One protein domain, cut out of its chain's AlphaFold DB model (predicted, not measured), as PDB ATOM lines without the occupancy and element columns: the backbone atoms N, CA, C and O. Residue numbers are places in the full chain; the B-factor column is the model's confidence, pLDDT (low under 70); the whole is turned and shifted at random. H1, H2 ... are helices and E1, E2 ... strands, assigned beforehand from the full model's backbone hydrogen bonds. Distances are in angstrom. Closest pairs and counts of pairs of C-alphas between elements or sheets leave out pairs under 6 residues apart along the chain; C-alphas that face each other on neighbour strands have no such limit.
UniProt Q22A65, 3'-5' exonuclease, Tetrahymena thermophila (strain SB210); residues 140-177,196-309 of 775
ATOM      1  N   GLU A 140     175.066 129.334 149.250       93.00
ATOM      2  CA  GLU A 140     174.578 128.038 148.785       93.00
ATOM      3  C   GLU A 140     175.119 127.720 147.387       93.00
ATOM      4  O   GLU A 140     175.108 128.546 146.473       93.00
ATOM      5  N   LYS A 141     175.636 126.497 147.244       94.75
ATOM      6  CA  LYS A 141     176.198 125.939 146.009       94.75
ATOM      7  C   LYS A 141     177.434 126.648 145.448       94.75
ATOM      8  O   LYS A 141     177.906 126.234 144.396       94.75
ATOM      9  N   GLN A 142     178.039 127.618 146.136       94.06
ATOM     10  CA  GLN A 142     179.294 128.240 145.671       94.06
ATOM     11  C   GLN A 142     180.550 127.400 145.966       94.06
ATOM     12  O   GLN A 142     181.647 127.707 145.495       94.06
ATOM     13  N   GLN A 143     180.408 126.327 146.750       92.75
ATOM     14  CA  GLN A 143     181.478 125.382 147.064       92.75
ATOM     15  C   GLN A 143     181.024 123.937 146.872       92.75
ATOM     16  O   GLN A 143     179.881 123.578 147.157       92.75
ATOM     17  N   LEU A 144     181.964 123.085 146.478       93.75
ATOM     18  CA  LEU A 144     181.789 121.647 146.376       93.75
ATOM     19  C   LEU A 144     181.579 121.009 147.751       93.75
ATOM     20  O   LEU A 144     182.263 121.299 148.741       93.75
ATOM     21  N   CYS A 145     180.652 120.060 147.795       92.12
ATOM     22  CA  CYS A 145     180.412 119.240 148.965       92.12
ATOM     23  C   CYS A 145     181.577 118.255 149.145       92.12
ATOM     24  O   CYS A 145     181.725 117.280 148.407       92.12
ATOM     25  N   ARG A 146     182.402 118.455 150.179       90.06
ATOM     26  CA  ARG A 146     183.511 117.566 150.573       90.06
ATOM     27  C   ARG A 146     183.063 116.121 150.678       90.06
ATOM     28  O   ARG A 146     183.811 115.191 150.379       90.06
ATOM     29  N   PHE A 147     181.874 115.942 151.226       89.81
ATOM     30  CA  PHE A 147     181.328 114.638 151.498       89.81
ATOM     31  C   PHE A 147     180.824 113.973 150.237       89.81
ATOM     32  O   PHE A 147     181.094 112.794 150.060       89.81
ATOM     33  N   TRP A 148     180.229 114.729 149.319       91.06
ATOM     34  CA  TRP A 148     179.905 114.249 147.983       91.06
ATOM     35  C   TRP A 148     181.162 113.808 147.231       91.06
ATOM     36  O   TRP A 148     181.220 112.673 146.772       91.06
ATOM     37  N   LEU A 149     182.227 114.623 147.243       88.81
ATOM     38  CA  LEU A 149     183.526 114.267 146.648       88.81
ATOM     39  C   LEU A 149     184.164 113.015 147.278       88.81
ATOM     40  O   LEU A 149     185.062 112.397 146.702       88.81
ATOM     41  N   ARG A 150     183.733 112.649 148.489       88.12
ATOM     42  CA  ARG A 150     184.127 111.422 149.191       88.12
ATOM     43  C   ARG A 150     183.099 110.297 149.040       88.12
ATOM     44  O   ARG A 150     183.379 109.205 149.520       88.12
ATOM     45  N   GLY A 151     181.956 110.524 148.404       88.69
ATOM     46  CA  GLY A 151     180.843 109.578 148.291       88.69
ATOM     47  C   GLY A 151     180.014 109.388 149.558       88.69
ATOM     48  O   GLY A 151     179.322 108.399 149.664       88.69
ATOM     49  N   LEU A 152     180.126 110.278 150.540       89.12
ATOM     50  CA  LEU A 152     179.522 110.162 151.872       89.12
ATOM     51  C   LEU A 152     178.354 111.129 152.109       89.12
ATOM     52  O   LEU A 152     177.855 111.201 153.228       89.12
ATOM     53  N   CYS A 153     177.979 111.952 151.126       89.56
ATOM     54  CA  CYS A 153     176.890 112.902 151.339       89.56
ATOM     55  C   CYS A 153     175.554 112.160 151.427       89.56
ATOM     56  O   CYS A 153     175.224 111.393 150.533       89.56
ATOM     57  N   MET A 154     174.791 112.423 152.487       86.50
ATOM     58  CA  MET A 154     173.477 111.810 152.725       86.50
ATOM     59  C   MET A 154     172.295 112.627 152.189       86.50
ATOM     60  O   MET A 154     171.147 112.210 152.311       86.50
ATOM     61  N   PHE A 155     172.557 113.824 151.671       90.56
ATOM     62  CA  PHE A 155     171.533 114.704 151.118       90.56
ATOM     63  C   PHE A 155     171.391 114.457 149.622       90.56
ATOM     64  O   PHE A 155     172.382 114.158 148.956       90.56
ATOM     65  N   SER A 156     170.187 114.626 149.077       91.94
ATOM     66  CA  SER A 156     170.039 114.717 147.623       91.94
ATOM     67  C   SER A 156     170.738 115.971 147.082       91.94
ATOM     68  O   SER A 156     171.077 116.888 147.839       91.94
ATOM     69  N   VAL A 157     170.916 116.038 145.760       94.19
ATOM     70  CA  VAL A 157     171.472 117.220 145.078       94.19
ATOM     71  C   VAL A 157     170.699 118.488 145.467       94.19
ATOM     72  O   VAL A 157     171.310 119.497 145.789       94.19
ATOM     73  N   GLN A 158     169.370 118.427 145.560       95.50
ATOM     74  CA  GLN A 158     168.521 119.575 145.910       95.50
ATOM     75  C   GLN A 158     168.566 119.928 147.404       95.50
ATOM     76  O   GLN A 158     168.331 121.071 147.774       95.50
ATOM     77  N   GLN A 159     168.840 118.950 148.268       94.69
ATOM     78  CA  GLN A 159     168.869 119.135 149.722       94.69
ATOM     79  C   GLN A 159     170.222 119.636 150.233       94.69
ATOM     80  O   GLN A 159     170.285 120.304 151.265       94.69
ATOM     81  N   CYS A 160     171.321 119.268 149.572       93.56
ATOM     82  CA  CYS A 160     172.645 119.690 150.003       93.56
ATOM     83  C   CYS A 160     172.863 121.166 149.669       93.56
ATOM     84  O   CYS A 160     172.715 121.577 148.527       93.56
ATOM     85  N   LYS A 161     173.323 121.947 150.641       94.00
ATOM     86  CA  LYS A 161     173.671 123.367 150.456       94.00
ATOM     87  C   LYS A 161     174.986 123.591 149.726       94.00
ATOM     88  O   LYS A 161     175.329 124.714 149.389       94.00
ATOM     89  N   PHE A 162     175.734 122.519 149.493       93.81
ATOM     90  CA  PHE A 162     176.979 122.516 148.742       93.81
ATOM     91  C   PHE A 162     176.771 121.780 147.415       93.81
ATOM     92  O   PHE A 162     175.879 120.939 147.294       93.81
ATOM     93  N   ALA A 163     177.599 122.093 146.427       95.69
ATOM     94  CA  ALA A 163     177.485 121.555 145.081       95.69
ATOM     95  C   ALA A 163     177.925 120.082 145.003       95.69
ATOM     96  O   ALA A 163     178.988 119.699 145.507       95.69
ATOM     97  N   HIS A 164     177.116 119.245 144.358       94.19
ATOM     98  CA  HIS A 164     177.346 117.825 144.083       94.19
ATOM     99  C   HIS A 164     178.028 117.604 142.722       94.19
ATOM    100  O   HIS A 164     177.680 116.714 141.953       94.19
ATOM    101  N   GLY A 165     179.038 118.415 142.421       93.75
ATOM    102  CA  GLY A 165     179.729 118.412 141.134       93.75
ATOM    103  C   GLY A 165     179.819 119.816 140.556       93.75
ATOM    104  O   GLY A 165     179.364 120.775 141.174       93.75
ATOM    105  N   ILE A 166     180.438 119.930 139.382       96.31
ATOM    106  CA  ILE A 166     180.634 121.224 138.716       96.31
ATOM    107  C   ILE A 166     179.331 121.737 138.096       96.31
ATOM    108  O   ILE A 166     179.084 122.934 138.136       96.31
ATOM    109  N   ASP A 167     178.462 120.844 137.623       95.75
ATOM    110  CA  ASP A 167     177.168 121.226 137.039       95.75
ATOM    111  C   ASP A 167     176.170 121.767 138.083       95.75
ATOM    112  O   ASP A 167     175.251 122.505 137.744       95.75
ATOM    113  N   ASP A 168     176.368 121.429 139.362       96.81
ATOM    114  CA  ASP A 168     175.582 121.915 140.510       96.81
ATOM    115  C   ASP A 168     176.274 123.094 141.229       96.81
ATOM    116  O   ASP A 168     175.823 123.552 142.278       96.81
ATOM    117  N   LEU A 169     177.414 123.569 140.711       96.88
ATOM    118  CA  LEU A 169     178.182 124.668 141.289       96.88
ATOM    119  C   LEU A 169     177.663 126.013 140.768       96.88
ATOM    120  O   LEU A 169     177.748 126.306 139.577       96.88
ATOM    121  N   ILE A 170     177.230 126.884 141.679       96.56
ATOM    122  CA  ILE A 170     176.962 128.291 141.367       96.56
ATOM    123  C   ILE A 170     178.291 129.038 141.424       96.56
ATOM    124  O   ILE A 170     178.737 129.510 142.472       96.56
ATOM    125  N   TYR A 171     178.974 129.099 140.286       95.31
ATOM    126  CA  TYR A 171     180.253 129.784 140.196       95.31
ATOM    127  C   TYR A 171     180.060 131.297 140.101       95.31
ATOM    128  O   TYR A 171     179.593 131.825 139.096       95.31
ATOM    129  N   VAL A 172     180.466 131.999 141.155       91.81
ATOM    130  CA  VAL A 172     180.542 133.461 141.163       91.81
ATOM    131  C   VAL A 172     181.947 133.873 140.736       91.81
ATOM    132  O   VAL A 172     182.938 133.472 141.365       91.81
ATOM    133  N   LYS A 173     182.024 134.649 139.649       88.88
ATOM    134  CA  LYS A 173     183.267 135.238 139.153       88.88
ATOM    135  C   LYS A 173     183.774 136.244 140.179       88.88
ATOM    136  O   LYS A 173     183.040 137.125 140.613       88.88
ATOM    137  N   ASN A 174     185.026 136.091 140.582       79.00
ATOM    138  CA  ASN A 174     185.672 137.054 141.458       79.00
ATOM    139  C   ASN A 174     186.306 138.135 140.571       79.00
ATOM    140  O   ASN A 174     187.329 137.868 139.933       79.00
ATOM    141  N   GLU A 175     185.633 139.279 140.433       70.56
ATOM    142  CA  GLU A 175     186.079 140.396 139.582       70.56
ATOM    143  C   GLU A 175     187.159 141.255 140.252       70.56
ATOM    144  O   GLU A 175     187.986 141.838 139.554       70.56
ATOM    145  N   ASP A 176     187.207 141.271 141.586       59.50
ATOM    146  CA  ASP A 176     188.159 142.088 142.333       59.50
ATOM    147  C   ASP A 176     189.601 141.578 142.198       59.50
ATOM    148  O   ASP A 176     189.855 140.365 142.120       59.50
ATOM    149  N   GLU A 177     190.557 142.519 142.223       57.09
ATOM    150  CA  GLU A 177     191.973 142.239 142.462       57.09
ATOM    151  C   GLU A 177     192.081 141.384 143.719       57.09
ATOM    152  O   GLU A 177     191.938 141.822 144.855       57.09
ATOM    153  N   ALA A 196     177.345 106.233 161.713       61.28
ATOM    154  CA  ALA A 196     176.720 105.250 160.805       61.28
ATOM    155  C   ALA A 196     177.791 104.549 159.953       61.28
ATOM    156  O   ALA A 196     178.791 105.178 159.599       61.28
ATOM    157  N   LYS A 197     177.599 103.263 159.602       72.56
ATOM    158  CA  LYS A 197     178.466 102.609 158.606       72.56
ATOM    159  C   LYS A 197     178.419 103.456 157.323       72.56
ATOM    160  O   LYS A 197     177.322 103.669 156.807       72.56
ATOM    161  N   PRO A 198     179.554 103.991 156.845       77.94
ATOM    162  CA  PRO A 198     179.564 104.824 155.656       77.94
ATOM    163  C   PRO A 198     179.115 103.998 154.452       77.94
ATOM    164  O   PRO A 198     179.719 102.967 154.175       77.94
ATOM    165  N   SER A 199     178.085 104.468 153.752       84.31
ATOM    166  CA  SER A 199     177.722 103.978 152.423       84.31
ATOM    167  C   SER A 199     178.296 104.940 151.393       84.31
ATOM    168  O   SER A 199     178.093 106.152 151.491       84.31
ATOM    169  N   TYR A 200     179.052 104.407 150.438       90.56
ATOM    170  CA  TYR A 200     179.709 105.173 149.387       90.56
ATOM    171  C   TYR A 200     178.912 105.182 148.080       90.56
ATOM    172  O   TYR A 200     179.489 104.996 147.010       90.56
ATOM    173  N   LEU A 201     177.596 105.389 148.169       88.06
ATOM    174  CA  LEU A 201     176.654 105.245 147.054       88.06
ATOM    175  C   LEU A 201     177.090 106.007 145.792       88.06
ATOM    176  O   LEU A 201     177.156 105.431 144.721       88.06
ATOM    177  N   ASN A 202     177.547 107.256 145.915       87.81
ATOM    178  CA  ASN A 202     177.961 108.019 144.725       87.81
ATOM    179  C   ASN A 202     179.234 107.461 144.067       87.81
ATOM    180  O   ASN A 202     179.450 107.648 142.877       87.81
ATOM    181  N   VAL A 203     180.116 106.815 144.843       92.44
ATOM    182  CA  VAL A 203     181.297 106.128 144.285       92.44
ATOM    183  C   VAL A 203     180.847 104.867 143.552       92.44
ATOM    184  O   VAL A 203     181.404 104.553 142.505       92.44
ATOM    185  N   TYR A 204     179.842 104.174 144.087       94.75
ATOM    186  CA  TYR A 204     179.218 103.033 143.432       94.75
ATOM    187  C   TYR A 204     178.503 103.432 142.140       94.75
ATOM    188  O   TYR A 204     178.735 102.788 141.126       94.75
ATOM    189  N   ASP A 205     177.731 104.517 142.130       93.12
ATOM    190  CA  ASP A 205     177.037 104.990 140.928       93.12
ATOM    191  C   ASP A 205     178.030 105.473 139.861       93.12
ATOM    192  O   ASP A 205     177.927 105.118 138.687       93.12
ATOM    193  N   TYR A 206     179.063 106.222 140.265       93.88
ATOM    194  CA  TYR A 206     180.051 106.762 139.328       93.88
ATOM    195  C   TYR A 206     180.873 105.682 138.614       93.88
ATOM    196  O   TYR A 206     181.356 105.900 137.506       93.88
ATOM    197  N   GLN A 207     181.039 104.499 139.212       96.94
ATOM    198  CA  GLN A 207     181.820 103.426 138.595       96.94
ATOM    199  C   GLN A 207     181.256 103.000 137.227       96.94
ATOM    200  O   GLN A 207     182.016 102.588 136.354       96.94
ATOM    201  N   PHE A 208     179.937 103.127 137.030       96.69
ATOM    202  CA  PHE A 208     179.272 102.777 135.777       96.69
ATOM    203  C   PHE A 208     179.612 103.763 134.649       96.69
ATOM    204  O   PHE A 208     179.673 103.358 133.491       96.69
ATOM    205  N   GLU A 209     179.927 105.022 134.974       95.31
ATOM    206  CA  GLU A 209     180.410 106.015 133.999       95.31
ATOM    207  C   GLU A 209     181.843 105.735 133.517       95.31
ATOM    208  O   GLU A 209     182.248 106.233 132.469       95.31
ATOM    209  N   ILE A 210     182.623 104.965 134.282       95.38
ATOM    210  CA  ILE A 210     184.039 104.669 134.003       95.38
ATOM    211  C   ILE A 210     184.307 103.169 133.840       95.38
ATOM    212  O   ILE A 210     185.434 102.713 134.040       95.38
ATOM    213  N   GLN A 211     183.276 102.389 133.515       95.62
ATOM    214  CA  GLN A 211     183.356 100.929 133.442       95.62
ATOM    215  C   GLN A 211     184.444 100.419 132.481       95.62
ATOM    216  O   GLN A 211     185.033  99.373 132.725       95.62
ATOM    217  N   ASP A 212     184.755 101.186 131.434       95.25
ATOM    218  CA  ASP A 212     185.800 100.921 130.438       95.25
ATOM    219  C   ASP A 212     187.228 101.090 130.985       95.25
ATOM    220  O   ASP A 212     188.186 100.564 130.422       95.25
ATOM    221  N   LYS A 213     187.377 101.822 132.094       93.31
ATOM    222  CA  LYS A 213     188.662 102.114 132.752       93.31
ATOM    223  C   LYS A 213     188.898 101.256 133.990       93.31
ATOM    224  O   LYS A 213     189.983 101.306 134.575       93.31
ATOM    225  N   LEU A 214     187.890 100.497 134.413       93.12
ATOM    226  CA  LEU A 214     187.963  99.598 135.555       93.12
ATOM    227  C   LEU A 214     188.228  98.165 135.087       93.12
ATOM    228  O   LEU A 214     187.806  97.748 134.017       93.12
ATOM    229  N   GLN A 215     188.913  97.384 135.924       94.00
ATOM    230  CA  GLN A 215     189.123  95.953 135.658       94.00
ATOM    231  C   GLN A 215     187.801  95.172 135.658       94.00
ATOM    232  O   GLN A 215     187.651  94.204 134.920       94.00
ATOM    233  N   ARG A 216     186.869  95.580 136.526       97.25
ATOM    234  CA  ARG A 216     185.496  95.083 136.630       97.25
ATOM    235  C   ARG A 216     184.638  96.074 137.417       97.25
ATOM    236  O   ARG A 216     185.173  96.966 138.076       97.25
ATOM    237  N   ILE A 217     183.329  95.851 137.400       97.75
ATOM    238  CA  ILE A 217     182.368  96.504 138.294       97.75
ATOM    239  C   ILE A 217     182.420  95.839 139.678       97.75
ATOM    240  O   ILE A 217     182.565  94.615 139.793       97.75
ATOM    241  N   TYR A 218     182.316  96.650 140.724       97.44
ATOM    242  CA  TYR A 218     182.346  96.254 142.128       97.44
ATOM    243  C   TYR A 218     180.968  96.412 142.770       97.44
ATOM    244  O   TYR A 218     180.205  97.326 142.439       97.44
ATOM    245  N   THR A 219     180.643  95.539 143.722       97.38
ATOM    246  CA  THR A 219     179.404  95.672 144.500       97.38
ATOM    247  C   THR A 219     179.505  96.838 145.491       97.38
ATOM    248  O   THR A 219     180.598  97.265 145.870       97.38
ATOM    249  N   GLN A 220     178.360  97.355 145.948       95.62
ATOM    250  CA  GLN A 220     178.315  98.404 146.977       95.62
ATOM    251  C   GLN A 220     179.082  97.984 148.242       95.62
ATOM    252  O   GLN A 220     179.825  98.777 148.813       95.62
ATOM    253  N   GLU A 221     178.954  96.720 148.646       95.00
ATOM    254  CA  GLU A 221     179.611  96.158 149.829       95.00
ATOM    255  C   GLU A 221     181.137  96.118 149.675       95.00
ATOM    256  O   GLU A 221     181.861  96.495 150.600       95.00
ATOM    257  N   GLU A 222     181.642  95.727 148.497       96.31
ATOM    258  CA  GLU A 222     183.076  95.762 148.184       96.31
ATOM    259  C   GLU A 222     183.621  97.190 148.274       96.31
ATOM    260  O   GLU A 222     184.657  97.428 148.900       96.31
ATOM    261  N   ILE A 223     182.894  98.154 147.700       95.44
ATOM    262  CA  ILE A 223     183.255  99.572 147.755       95.44
ATOM    263  C   ILE A 223     183.195 100.089 149.191       95.44
ATOM    264  O   ILE A 223     184.071 100.860 149.571       95.44
ATOM    265  N   ASP A 224     182.238  99.674 150.018       92.00
ATOM    266  CA  ASP A 224     182.124 100.124 151.409       92.00
ATOM    267  C   ASP A 224     183.248  99.588 152.301       92.00
ATOM    268  O   ASP A 224     183.766 100.303 153.170       92.00
ATOM    269  N   ILE A 225     183.717  98.371 152.028       93.12
ATOM    270  CA  ILE A 225     184.773  97.712 152.799       93.12
ATOM    271  C   ILE A 225     186.162  98.161 152.321       93.12
ATOM    272  O   ILE A 225     186.943  98.705 153.111       93.12
ATOM    273  N   ASP A 226     186.466  98.059 151.027       93.94
ATOM    274  CA  ASP A 226     187.829  98.220 150.514       93.94
ATOM    275  C   ASP A 226     188.194  99.672 150.154       93.94
ATOM    276  O   ASP A 226     187.728 100.284 149.186       93.94
ATOM    277  N   ARG A 227     189.117 100.239 150.936       93.88
ATOM    278  CA  ARG A 227     189.630 101.598 150.732       93.88
ATOM    279  C   ARG A 227     190.374 101.768 149.406       93.88
ATOM    280  O   ARG A 227     190.378 102.883 148.881       93.88
ATOM    281  N   SER A 228     191.031 100.727 148.904       94.44
ATOM    282  CA  SER A 228     191.811 100.771 147.665       94.44
ATOM    283  C   SER A 228     190.906 100.932 146.442       94.44
ATOM    284  O   SER A 228     191.152 101.828 145.633       94.44
ATOM    285  N   ILE A 229     189.790 100.195 146.392       95.38
ATOM    286  CA  ILE A 229     188.753 100.316 145.358       95.38
ATOM    287  C   ILE A 229     188.191 101.742 145.347       95.38
ATOM    288  O   ILE A 229     188.216 102.418 144.318       95.38
ATOM    289  N   ARG A 230     187.788 102.260 146.520       94.31
ATOM    290  CA  ARG A 230     187.296 103.646 146.654       94.31
ATOM    291  C   ARG A 230     188.305 104.673 146.172       94.31
ATOM    292  O   ARG A 230     187.920 105.688 145.601       94.31
ATOM    293  N   LYS A 231     189.587 104.463 146.478       93.75
ATOM    294  CA  LYS A 231     190.652 105.379 146.074       93.75
ATOM    295  C   LYS A 231     190.777 105.406 144.550       93.75
ATOM    296  O   LYS A 231     190.775 106.496 143.997       93.75
ATOM    297  N   ASN A 232     190.804 104.239 143.908       93.75
ATOM    298  CA  ASN A 232     190.918 104.109 142.457       93.75
ATOM    299  C   ASN A 232     189.745 104.799 141.729       93.75
ATOM    300  O   ASN A 232     189.956 105.700 140.924       93.75
ATOM    301  N   ILE A 233     188.497 104.488 142.105       94.94
ATOM    302  CA  ILE A 233     187.309 105.114 141.491       94.94
ATOM    303  C   ILE A 233     187.307 106.638 141.714       94.94
ATOM    304  O   ILE A 233     187.045 107.412 140.791       94.94
ATOM    305  N   ARG A 234     187.648 107.097 142.928       92.88
ATOM    306  CA  ARG A 234     187.718 108.536 143.227       92.88
ATOM    307  C   ARG A 234     188.810 109.262 142.459       92.88
ATOM    308  O   ARG A 234     188.619 110.437 142.181       92.88
ATOM    309  N   GLU A 235     189.931 108.620 142.135       91.69
ATOM    310  CA  GLU A 235     190.986 109.251 141.335       91.69
ATOM    311  C   GLU A 235     190.446 109.659 139.954       91.69
ATOM    312  O   GLU A 235     190.666 110.797 139.533       91.69
ATOM    313  N   PHE A 236     189.637 108.814 139.302       92.44
ATOM    314  CA  PHE A 236     188.948 109.174 138.056       92.44
ATOM    315  C   PHE A 236     187.905 110.273 138.255       92.44
ATOM    316  O   PHE A 236     187.891 111.250 137.506       92.44
ATOM    317  N   TYR A 237     187.075 110.146 139.294       91.12
ATOM    318  CA  TYR A 237     186.041 111.129 139.607       91.12
ATOM    319  C   TYR A 237     186.629 112.519 139.882       91.12
ATOM    320  O   TYR A 237     186.172 113.522 139.336       91.12
ATOM    321  N   HIS A 238     187.683 112.590 140.699       91.50
ATOM    322  CA  HIS A 238     188.386 113.834 141.008       91.50
ATOM    323  C   HIS A 238     189.046 114.400 139.759       91.50
ATOM    324  O   HIS A 238     188.900 115.592 139.516       91.50
ATOM    325  N   LYS A 239     189.694 113.571 138.929       91.81
ATOM    326  CA  LYS A 239     190.268 114.022 137.654       91.81
ATOM    327  C   LYS A 239     189.200 114.628 136.734       91.81
ATOM    328  O   LYS A 239     189.416 115.718 136.209       91.81
ATOM    329  N   LYS A 240     188.027 113.991 136.610       93.19
ATOM    330  CA  LYS A 240     186.881 114.526 135.852       93.19
ATOM    331  C   LYS A 240     186.384 115.849 136.436       93.19
ATOM    332  O   LYS A 240     186.261 116.814 135.697       93.19
ATOM    333  N   ALA A 241     186.162 115.930 137.747       93.44
ATOM    334  CA  ALA A 241     185.706 117.162 138.392       93.44
ATOM    335  C   ALA A 241     186.710 118.316 138.222       93.44
ATOM    336  O   ALA A 241     186.309 119.452 137.982       93.44
ATOM    337  N   LEU A 242     188.016 118.032 138.313       94.25
ATOM    338  CA  LEU A 242     189.065 119.027 138.073       94.25
ATOM    339  C   LEU A 242     189.037 119.531 136.623       94.25
ATOM    340  O   LEU A 242     189.196 120.729 136.402       94.25
ATOM    341  N   TYR A 243     188.816 118.635 135.661       95.00
ATOM    342  CA  TYR A 243     188.679 118.958 134.240       95.00
ATOM    343  C   TYR A 243     187.403 119.752 133.932       95.00
ATOM    344  O   TYR A 243     187.450 120.760 133.229       95.00
ATOM    345  N   ASP A 244     186.265 119.346 134.489       95.50
ATOM    346  CA  ASP A 244     185.000 120.056 134.313       95.50
ATOM    347  C   ASP A 244     185.090 121.474 134.893       95.50
ATOM    348  O   ASP A 244     184.642 122.430 134.260       95.50
ATOM    349  N   PHE A 245     185.771 121.644 136.033       96.56
ATOM    350  CA  PHE A 245     186.015 122.969 136.595       96.56
ATOM    351  C   PHE A 245     186.970 123.805 135.743       96.56
ATOM    352  O   PHE A 245     186.753 125.000 135.578       96.56
ATOM    353  N   TYR A 246     188.003 123.189 135.168       96.62
ATOM    354  CA  TYR A 246     188.902 123.877 134.248       96.62
ATOM    355  C   TYR A 246     188.145 124.446 133.035       96.62
ATOM    356  O   TYR A 246     188.304 125.622 132.705       96.62
ATOM    357  N   LYS A 247     187.261 123.646 132.420       95.88
ATOM    358  CA  LYS A 247     186.395 124.097 131.315       95.88
ATOM    359  C   LYS A 247     185.481 125.244 131.739       95.88
ATOM    360  O   LYS A 247     185.328 126.208 130.992       95.88
ATOM    361  N   LEU A 248     184.904 125.156 132.940       96.12
ATOM    362  CA  LEU A 248     184.116 126.246 133.509       96.12
ATOM    363  C   LEU A 248     184.965 127.518 133.630       96.12
ATOM    364  O   LEU A 248     184.573 128.552 133.106       96.12
ATOM    365  N   LEU A 249     186.158 127.440 134.228       95.50
ATOM    366  CA  LEU A 249     187.058 128.590 134.339       95.50
ATOM    367  C   LEU A 249     187.363 129.213 132.975       95.50
ATOM    368  O   LEU A 249     187.326 130.435 132.866       95.50
ATOM    369  N   ARG A 250     187.633 128.406 131.941       94.38
ATOM    370  CA  ARG A 250     187.901 128.908 130.583       94.38
ATOM    371  C   ARG A 250     186.714 129.614 129.958       94.38
ATOM    372  O   ARG A 250     186.899 130.657 129.343       94.38
ATOM    373  N   ARG A 251     185.505 129.090 130.156       95.25
ATOM    374  CA  ARG A 251     184.279 129.735 129.682       95.25
ATOM    375  C   ARG A 251     184.042 131.084 130.363       95.25
ATOM    376  O   ARG A 251     183.670 132.040 129.697       95.25
ATOM    377  N   GLU A 252     184.269 131.163 131.672       94.94
ATOM    378  CA  GLU A 252     184.007 132.377 132.461       94.94
ATOM    379  C   GLU A 252     185.152 133.415 132.388       94.94
ATOM    380  O   GLU A 252     184.964 134.601 132.698       94.94
ATOM    381  N   HIS A 253     186.350 132.982 131.978       93.19
ATOM    382  CA  HIS A 253     187.560 133.802 131.837       93.19
ATOM    383  C   HIS A 253     188.291 133.528 130.504       93.19
ATOM    384  O   HIS A 253     189.440 133.075 130.531       93.19
ATOM    385  N   PRO A 254     187.665 133.803 129.342       93.38
ATOM    386  CA  PRO A 254     188.237 133.469 128.033       93.38
ATOM    387  C   PRO A 254     189.547 134.215 127.736       93.38
ATOM    388  O   PRO A 254     190.458 133.639 127.150       93.38
ATOM    389  N   ASP A 255     189.680 135.456 128.211       91.00
ATOM    390  CA  ASP A 255     190.821 136.335 127.908       91.00
ATOM    391  C   ASP A 255     191.935 136.299 128.972       91.00
ATOM    392  O   ASP A 255     192.850 137.123 128.953       91.00
ATOM    393  N   ARG A 256     191.851 135.391 129.956       89.38
ATOM    394  CA  ARG A 256     192.773 135.365 131.100       89.38
ATOM    395  C   ARG A 256     193.788 134.233 130.995       89.38
ATOM    396  O   ARG A 256     193.435 133.060 130.883       89.38
ATOM    397  N   ASP A 257     195.053 134.578 131.199       90.44
ATOM    398  CA  ASP A 257     196.111 133.596 131.420       90.44
ATOM    399  C   ASP A 257     196.005 132.966 132.815       90.44
ATOM    400  O   ASP A 257     195.934 133.644 133.847       90.44
ATOM    401  N   PHE A 258     196.009 131.635 132.859       94.19
ATOM    402  CA  PHE A 258     195.828 130.880 134.093       94.19
ATOM    403  C   PHE A 258     197.170 130.632 134.766       94.19
ATOM    404  O   PHE A 258     197.837 129.630 134.515       94.19
ATOM    405  N   THR A 259     197.572 131.566 135.626       94.06
ATOM    406  CA  THR A 259     198.800 131.430 136.415       94.06
ATOM    407  C   THR A 259     198.682 130.339 137.477       94.06
ATOM    408  O   THR A 259     197.581 130.004 137.923       94.06
ATOM    409  N   GLU A 260     199.825 129.829 137.948       93.44
ATOM    410  CA  GLU A 260     199.895 128.881 139.073       93.44
ATOM    411  C   GLU A 260     199.048 129.347 140.274       93.44
ATOM    412  O   GLU A 260     198.204 128.607 140.781       93.44
ATOM    413  N   GLN A 261     199.220 130.607 140.689       91.50
ATOM    414  CA  GLN A 261     198.516 131.180 141.838       91.50
ATOM    415  C   GLN A 261     197.007 131.296 141.607       91.50
ATOM    416  O   GLN A 261     196.226 131.016 142.517       91.50
ATOM    417  N   PHE A 262     196.597 131.693 140.399       92.25
ATOM    418  CA  PHE A 262     195.186 131.791 140.038       92.25
ATOM    419  C   PHE A 262     194.510 130.418 140.106       92.25
ATOM    420  O   PHE A 262     193.490 130.269 140.776       92.25
ATOM    421  N   ILE A 263     195.129 129.402 139.495       93.94
ATOM    422  CA  ILE A 263     194.631 128.025 139.497       93.94
ATOM    423  C   ILE A 263     194.544 127.471 140.921       93.94
ATOM    424  O   ILE A 263     193.485 126.991 141.326       93.94
ATOM    425  N   GLU A 264     195.606 127.570 141.728       92.69
ATOM    426  CA  GLU A 264     195.529 127.098 143.115       92.69
ATOM    427  C   GLU A 264     194.423 127.807 143.896       92.69
ATOM    428  O   GLU A 264     193.697 127.157 144.654       92.69
ATOM    429  N   LYS A 265     194.285 129.130 143.744       89.62
ATOM    430  CA  LYS A 265     193.277 129.895 144.478       89.62
ATOM    431  C   LYS A 265     191.871 129.464 144.081       89.62
ATOM    432  O   LYS A 265     191.103 129.114 144.973       89.62
ATOM    433  N   GLU A 266     191.547 129.436 142.790       92.62
ATOM    434  CA  GLU A 266     190.191 129.125 142.328       92.62
ATOM    435  C   GLU A 266     189.769 127.701 142.697       92.62
ATOM    436  O   GLU A 266     188.699 127.510 143.275       92.62
ATOM    437  N   TYR A 267     190.640 126.707 142.498       93.88
ATOM    438  CA  TYR A 267     190.332 125.327 142.889       93.88
ATOM    439  C   TYR A 267     190.139 125.185 144.405       93.88
ATOM    440  O   TYR A 267     189.218 124.509 144.872       93.88
ATOM    441  N   ASN A 268     190.986 125.831 145.213       90.81
ATOM    442  CA  ASN A 268     190.846 125.772 146.667       90.81
ATOM    443  C   ASN A 268     189.626 126.562 147.172       90.81
ATOM    444  O   ASN A 268     189.013 126.136 148.154       90.81
ATOM    445  N   ARG A 269     189.259 127.669 146.511       89.88
ATOM    446  CA  ARG A 269     188.110 128.524 146.850       89.88
ATOM    447  C   ARG A 269     186.795 127.764 146.751       89.88
ATOM    448  O   ARG A 269     185.993 127.837 147.678       89.88
ATOM    449  N   ILE A 270     186.613 126.998 145.678       91.75
ATOM    450  CA  ILE A 270     185.392 126.215 145.462       91.75
ATOM    451  C   ILE A 270     185.403 124.857 146.186       91.75
ATOM    452  O   ILE A 270     184.510 124.047 145.983       91.75
ATOM    453  N   GLY A 271     186.391 124.582 147.045       88.69
ATOM    454  CA  GLY A 271     186.339 123.453 147.983       88.69
ATOM    455  C   GLY A 271     187.137 122.199 147.611       88.69
ATOM    456  O   GLY A 271     187.030 121.196 148.324       88.69
ATOM    457  N   PHE A 272     188.000 122.213 146.584       88.31
ATOM    458  CA  PHE A 272     188.865 121.051 146.303       88.31
ATOM    459  C   PHE A 272     189.888 120.767 147.423       88.31
ATOM    460  O   PHE A 272     190.273 119.613 147.631       88.31
ATOM    461  N   ASN A 273     190.273 121.775 148.224       76.56
ATOM    462  CA  ASN A 273     191.133 121.597 149.410       76.56
ATOM    463  C   ASN A 273     190.568 120.588 150.430       76.56
ATOM    464  O   ASN A 273     191.295 120.021 151.252       76.56
ATOM    465  N   LYS A 274     189.256 120.342 150.400       67.56
ATOM    466  CA  LYS A 274     188.573 119.469 151.353       67.56
ATOM    467  C   LYS A 274     188.803 117.974 151.097       67.56
ATOM    468  O   LYS A 274     188.471 117.153 151.964       67.56
ATOM    469  N   ILE A 275     189.442 117.599 149.983       67.69
ATOM    470  CA  ILE A 275     189.845 116.211 149.692       67.69
ATOM    471  C   ILE A 275     190.863 115.701 150.732       67.69
ATOM    472  O   ILE A 275     190.823 114.527 151.107       67.69
ATOM    473  N   GLY A 276     191.636 116.587 151.364       62.12
ATOM    474  CA  GLY A 276     192.469 116.248 152.524       62.12
ATOM    475  C   GLY A 276     193.574 117.256 152.820       62.12
ATOM    476  O   GLY A 276     194.041 117.300 153.952       62.12
ATOM    477  N   PHE A 277     193.944 118.076 151.830       69.94
ATOM    478  CA  PHE A 277     195.000 119.085 151.899       69.94
ATOM    479  C   PHE A 277     194.699 120.224 150.916       69.94
ATOM    480  O   PHE A 277     193.965 120.011 149.951       69.94
ATOM    481  N   LYS A 278     195.299 121.409 151.125       81.69
ATOM    482  CA  LYS A 278     195.313 122.488 150.121       81.69
ATOM    483  C   LYS A 278     195.823 121.909 148.798       81.69
ATOM    484  O   LYS A 278     196.927 121.359 148.762       81.69
ATOM    485  N   LEU A 279     195.002 121.988 147.754       86.38
ATOM    486  CA  LEU A 279     195.344 121.479 146.437       86.38
ATOM    487  C   LEU A 279     196.486 122.330 145.887       86.38
ATOM    488  O   LEU A 279     196.377 123.558 145.860       86.38
ATOM    489  N   LYS A 280     197.583 121.671 145.516       91.69
ATOM    490  CA  LYS A 280     198.748 122.319 144.915       91.69
ATOM    491  C   LYS A 280     198.633 122.299 143.399       91.69
ATOM    492  O   LYS A 280     198.108 121.332 142.844       91.69
ATOM    493  N   TYR A 281     199.212 123.295 142.746       92.88
ATOM    494  CA  TYR A 281     199.234 123.452 141.298       92.88
ATOM    495  C   TYR A 281     199.724 122.197 140.589       92.88
ATOM    496  O   TYR A 281     199.045 121.704 139.698       92.88
ATOM    497  N   GLN A 282     200.816 121.591 141.065       92.62
ATOM    498  CA  GLN A 282     201.353 120.370 140.459       92.62
ATOM    499  C   GLN A 282     200.340 119.214 140.416       92.62
ATOM    500  O   GLN A 282     200.347 118.420 139.481       92.62
ATOM    501  N   TYR A 283     199.459 119.102 141.416       91.44
ATOM    502  CA  TYR A 283     198.422 118.069 141.414       91.44
ATOM    503  C   TYR A 283     197.353 118.359 140.355       91.44
ATOM    504  O   TYR A 283     196.918 117.442 139.663       91.44
ATOM    505  N   ILE A 284     196.969 119.631 140.205       93.62
ATOM    506  CA  ILE A 284     196.016 120.085 139.184       93.62
ATOM    507  C   ILE A 284     196.616 119.876 137.790       93.62
ATOM    508  O   ILE A 284     195.988 119.235 136.957       93.62
ATOM    509  N   LEU A 285     197.857 120.317 137.566       93.62
ATOM    510  CA  LEU A 285     198.585 120.125 136.311       93.62
ATOM    511  C   LEU A 285     198.674 118.641 135.931       93.62
ATOM    512  O   LEU A 285     198.366 118.282 134.802       93.62
ATOM    513  N   ASN A 286     199.012 117.759 136.877       91.00
ATOM    514  CA  ASN A 286     199.058 116.317 136.620       91.00
ATOM    515  C   ASN A 286     197.674 115.731 136.284       91.00
ATOM    516  O   ASN A 286     197.575 114.803 135.487       91.00
ATOM    517  N   ALA A 287     196.601 116.242 136.892       91.44
ATOM    518  CA  ALA A 287     195.239 115.819 136.570       91.44
ATOM    519  C   ALA A 287     194.775 116.337 135.197       91.44
ATOM    520  O   ALA A 287     193.968 115.686 134.541       91.44
ATOM    521  N   LEU A 288     195.301 117.480 134.755       94.31
ATOM    522  CA  LEU A 288     194.982 118.108 133.472       94.31
ATOM    523  C   LEU A 288     196.013 117.802 132.377       94.31
ATOM    524  O   LEU A 288     195.900 118.340 131.286       94.31
ATOM    525  N   SER A 289     196.992 116.925 132.609       93.06
ATOM    526  CA  SER A 289     198.096 116.694 131.662       93.06
ATOM    527  C   SER A 289     197.674 116.133 130.302       93.06
ATOM    528  O   SER A 289     198.470 116.102 129.373       93.06
ATOM    529  N   ASP A 290     196.438 115.645 130.193       91.69
ATOM    530  CA  ASP A 290     195.879 115.139 128.939       91.69
ATOM    531  C   ASP A 290     195.309 116.263 128.059       91.69
ATOM    532  O   ASP A 290     194.978 116.014 126.907       91.69
ATOM    533  N   ILE A 291     195.146 117.477 128.593       94.25
ATOM    534  CA  ILE A 291     194.527 118.613 127.888       94.25
ATOM    535  C   ILE A 291     195.309 119.917 128.038       94.25
ATOM    536  O   ILE A 291     195.165 120.802 127.202       94.25
ATOM    537  N   CYS A 292     196.168 120.026 129.051       95.38
ATOM    538  CA  CYS A 292     196.943 121.220 129.332       95.38
ATOM    539  C   CYS A 292     198.424 120.935 129.549       95.38
ATOM    540  O   CYS A 292     198.814 119.868 130.026       95.38
ATOM    541  N   PHE A 293     199.231 121.965 129.317       95.38
ATOM    542  CA  PHE A 293     200.648 122.006 129.644       95.38
ATOM    543  C   PHE A 293     201.042 123.344 130.268       95.38
ATOM    544  O   PHE A 293     200.333 124.347 130.182       95.38
ATOM    545  N   GLU A 294     202.202 123.346 130.912       94.94
ATOM    546  CA  GLU A 294     202.787 124.536 131.511       94.94
ATOM    547  C   GLU A 294     203.681 125.259 130.497       94.94
ATOM    548  O   GLU A 294     204.607 124.657 129.950       94.94
ATOM    549  N   SER A 295     203.448 126.554 130.300       94.25
ATOM    550  CA  SER A 295     204.266 127.428 129.462       94.25
ATOM    551  C   SER A 295     204.795 128.615 130.271       94.25
ATOM    552  O   SER A 295     204.168 129.086 131.221       94.25
ATOM    553  N   LYS A 296     205.982 129.100 129.895       91.88
ATOM    554  CA  LYS A 296     206.566 130.324 130.447       91.88
ATOM    555  C   LYS A 296     206.311 131.457 129.472       91.88
ATOM    556  O   LYS A 296     206.981 131.529 128.449       91.88
ATOM    557  N   VAL A 297     205.395 132.352 129.808       90.69
ATOM    558  CA  VAL A 297     205.069 133.515 128.978       90.69
ATOM    559  C   VAL A 297     205.699 134.753 129.600       90.69
ATOM    560  O   VAL A 297     205.734 134.881 130.822       90.69
ATOM    561  N   LEU A 298     206.240 135.656 128.781       88.50
ATOM    562  CA  LEU A 298     206.740 136.957 129.223       88.50
ATOM    563  C   LEU A 298     205.663 138.022 128.955       88.50
ATOM    564  O   LEU A 298     205.509 138.425 127.800       88.50
ATOM    565  N   PRO A 299     204.914 138.482 129.975       86.56
ATOM    566  CA  PRO A 299     203.882 139.493 129.774       86.56
ATOM    567  C   PRO A 299     204.491 140.797 129.263       86.56
ATOM    568  O   PRO A 299     205.610 141.160 129.647       86.56
ATOM    569  N   GLN A 300     203.744 141.533 128.438       87.00
ATOM    570  CA  GLN A 300     204.183 142.847 127.970       87.00
ATOM    571  C   GLN A 300     204.517 143.753 129.166       87.00
ATOM    572  O   GLN A 300     203.730 143.903 130.098       87.00
ATOM    573  N   GLY A 301     205.725 144.323 129.164       88.50
ATOM    574  CA  GLY A 301     206.204 145.213 130.224       88.50
ATOM    575  C   GLY A 301     206.797 144.528 131.464       88.50
ATOM    576  O   GLY A 301     207.368 145.221 132.308       88.50
ATOM    577  N   GLN A 302     206.750 143.196 131.586       88.56
ATOM    578  CA  GLN A 302     207.394 142.479 132.693       88.56
ATOM    579  C   GLN A 302     208.774 141.935 132.310       88.56
ATOM    580  O   GLN A 302     209.021 141.508 131.188       88.56
ATOM    581  N   LYS A 303     209.702 141.929 133.277       90.50
ATOM    582  CA  LYS A 303     211.074 141.406 133.091       90.50
ATOM    583  C   LYS A 303     211.215 139.916 133.401       90.50
ATOM    584  O   LYS A 303     212.262 139.339 133.116       90.50
ATOM    585  N   LYS A 304     210.223 139.308 134.055       87.12
ATOM    586  CA  LYS A 304     210.263 137.904 134.473       87.12
ATOM    587  C   LYS A 304     209.135 137.144 133.785       87.12
ATOM    588  O   LYS A 304     208.013 137.643 133.803       87.12
ATOM    589  N   PRO A 305     209.415 135.968 133.203       88.38
ATOM    590  CA  PRO A 305     208.358 135.125 132.683       88.38
ATOM    591  C   PRO A 305     207.482 134.631 133.834       88.38
ATOM    592  O   PRO A 305     207.988 134.307 134.914       88.38
ATOM    593  N   ILE A 306     206.182 134.564 133.583       89.81
ATOM    594  CA  ILE A 306     205.204 133.929 134.456       89.81
ATOM    595  C   ILE A 306     204.882 132.539 133.917       89.81
ATOM    596  O   ILE A 306     204.970 132.275 132.718       89.81
ATOM    597  N   VAL A 307     204.531 131.643 134.830       90.12
ATOM    598  CA  VAL A 307     204.082 130.296 134.500       90.12
ATOM    599  C   VAL A 307     202.576 130.331 134.277       90.12
ATOM    600  O   VAL A 307     201.841 130.764 135.168       90.12
ATOM    601  N   VAL A 308     202.138 129.875 133.106       92.75
ATOM    602  CA  VAL A 308     200.728 129.813 132.713       92.75
ATOM    603  C   VAL A 308     200.365 128.412 132.237       92.75
ATOM    604  O   VAL A 308     201.184 127.701 131.653       92.75
ATOM    605  N   LEU A 309     199.123 128.023 132.494       94.56
ATOM    606  CA  LEU A 309     198.533 126.788 132.001       94.56
ATOM    607  C   LEU A 309     197.879 127.057 130.638       94.56
ATOM    608  O   LEU A 309     196.997 127.913 130.546       94.56
TER     609      LEU A 309
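What this domain is: This is residues 140 to 177 and 196 to 309 of the 775 residues of the protein "3'-5' exonuclease" of Tetrahymena thermophila (strain SB210) (UniProt Q22A65). One long helix, H3, makes the axle of an elongated model: H1 and H2 cluster about its first part, H6 packs crosswise on its residues 239 to 243 with H4 next to H6, and the hairpin E1 and E2 makes the far end. Residues 140 to 177, with no named element, loop over one side of H3. The printed part has 152 residues, under half of them in named elements, in the order H1 to H6, E1, E2; the sheet E1 - E2 is antiparallel. It is mostly helix and compact, with a radius of gyration of the C-alphas of 17.3 A and spans of 59 by 35 by 24 A.

Where its parts are: Start at C-alpha 140, (174.578, 128.038, 148.785). After the cut find H1, residues 201 to 209, 13.6 A, then H2, 220 to 225. H3, 227 to 252, runs 36.2 A from (189.630, 101.598, 150.732). Next come H4, 260 to 269, 14.1 A; H5, 272 to 275; H6, 281 to 287; E1, 292 to 297, 14.7 A; and E2, 306 to 309.

How they stand to each other: H3 is the hub. Its residues 230 to 237 touch H1, closest C-alphas Ile 233 and Gln 207, 6.4 A; it touches H2 only at the corner, closest C-alphas Arg 230 and Ile 223, 5.8 A. H6 touches H3, closest C-alphas Ala 287 and Lys 239, 5.4 A, and H4, about perpendicular at 78 degrees, closest C-alphas Tyr 281 and Glu 264, 5.5 A. Helix packing is mostly crossed, with no shallow tilts. H5 is close to H4 but not clearly touching, closest C-alphas Asn 273 and Tyr 267, 7.6 A. In the hairpin, look for N 295 and O 308, 2.9 A. Every O i to N i+4 pair is within hydrogen-bond range in H2, H4 and H6, against 3 of 5 in H1 and 21 of 22 in H3; H5 is too short for one.

The domain as a whole: The C-alphas farthest apart, Glu 221 and Gly 301, are 59.1 A apart. Residues 178 to 195 are not printed; C-alphas 177 and 196 are 44.0 A apart across this cut. None of the links between named elements is long. The pLDDT is under 70 at residues 176 to 177, 196 and 274 to 277.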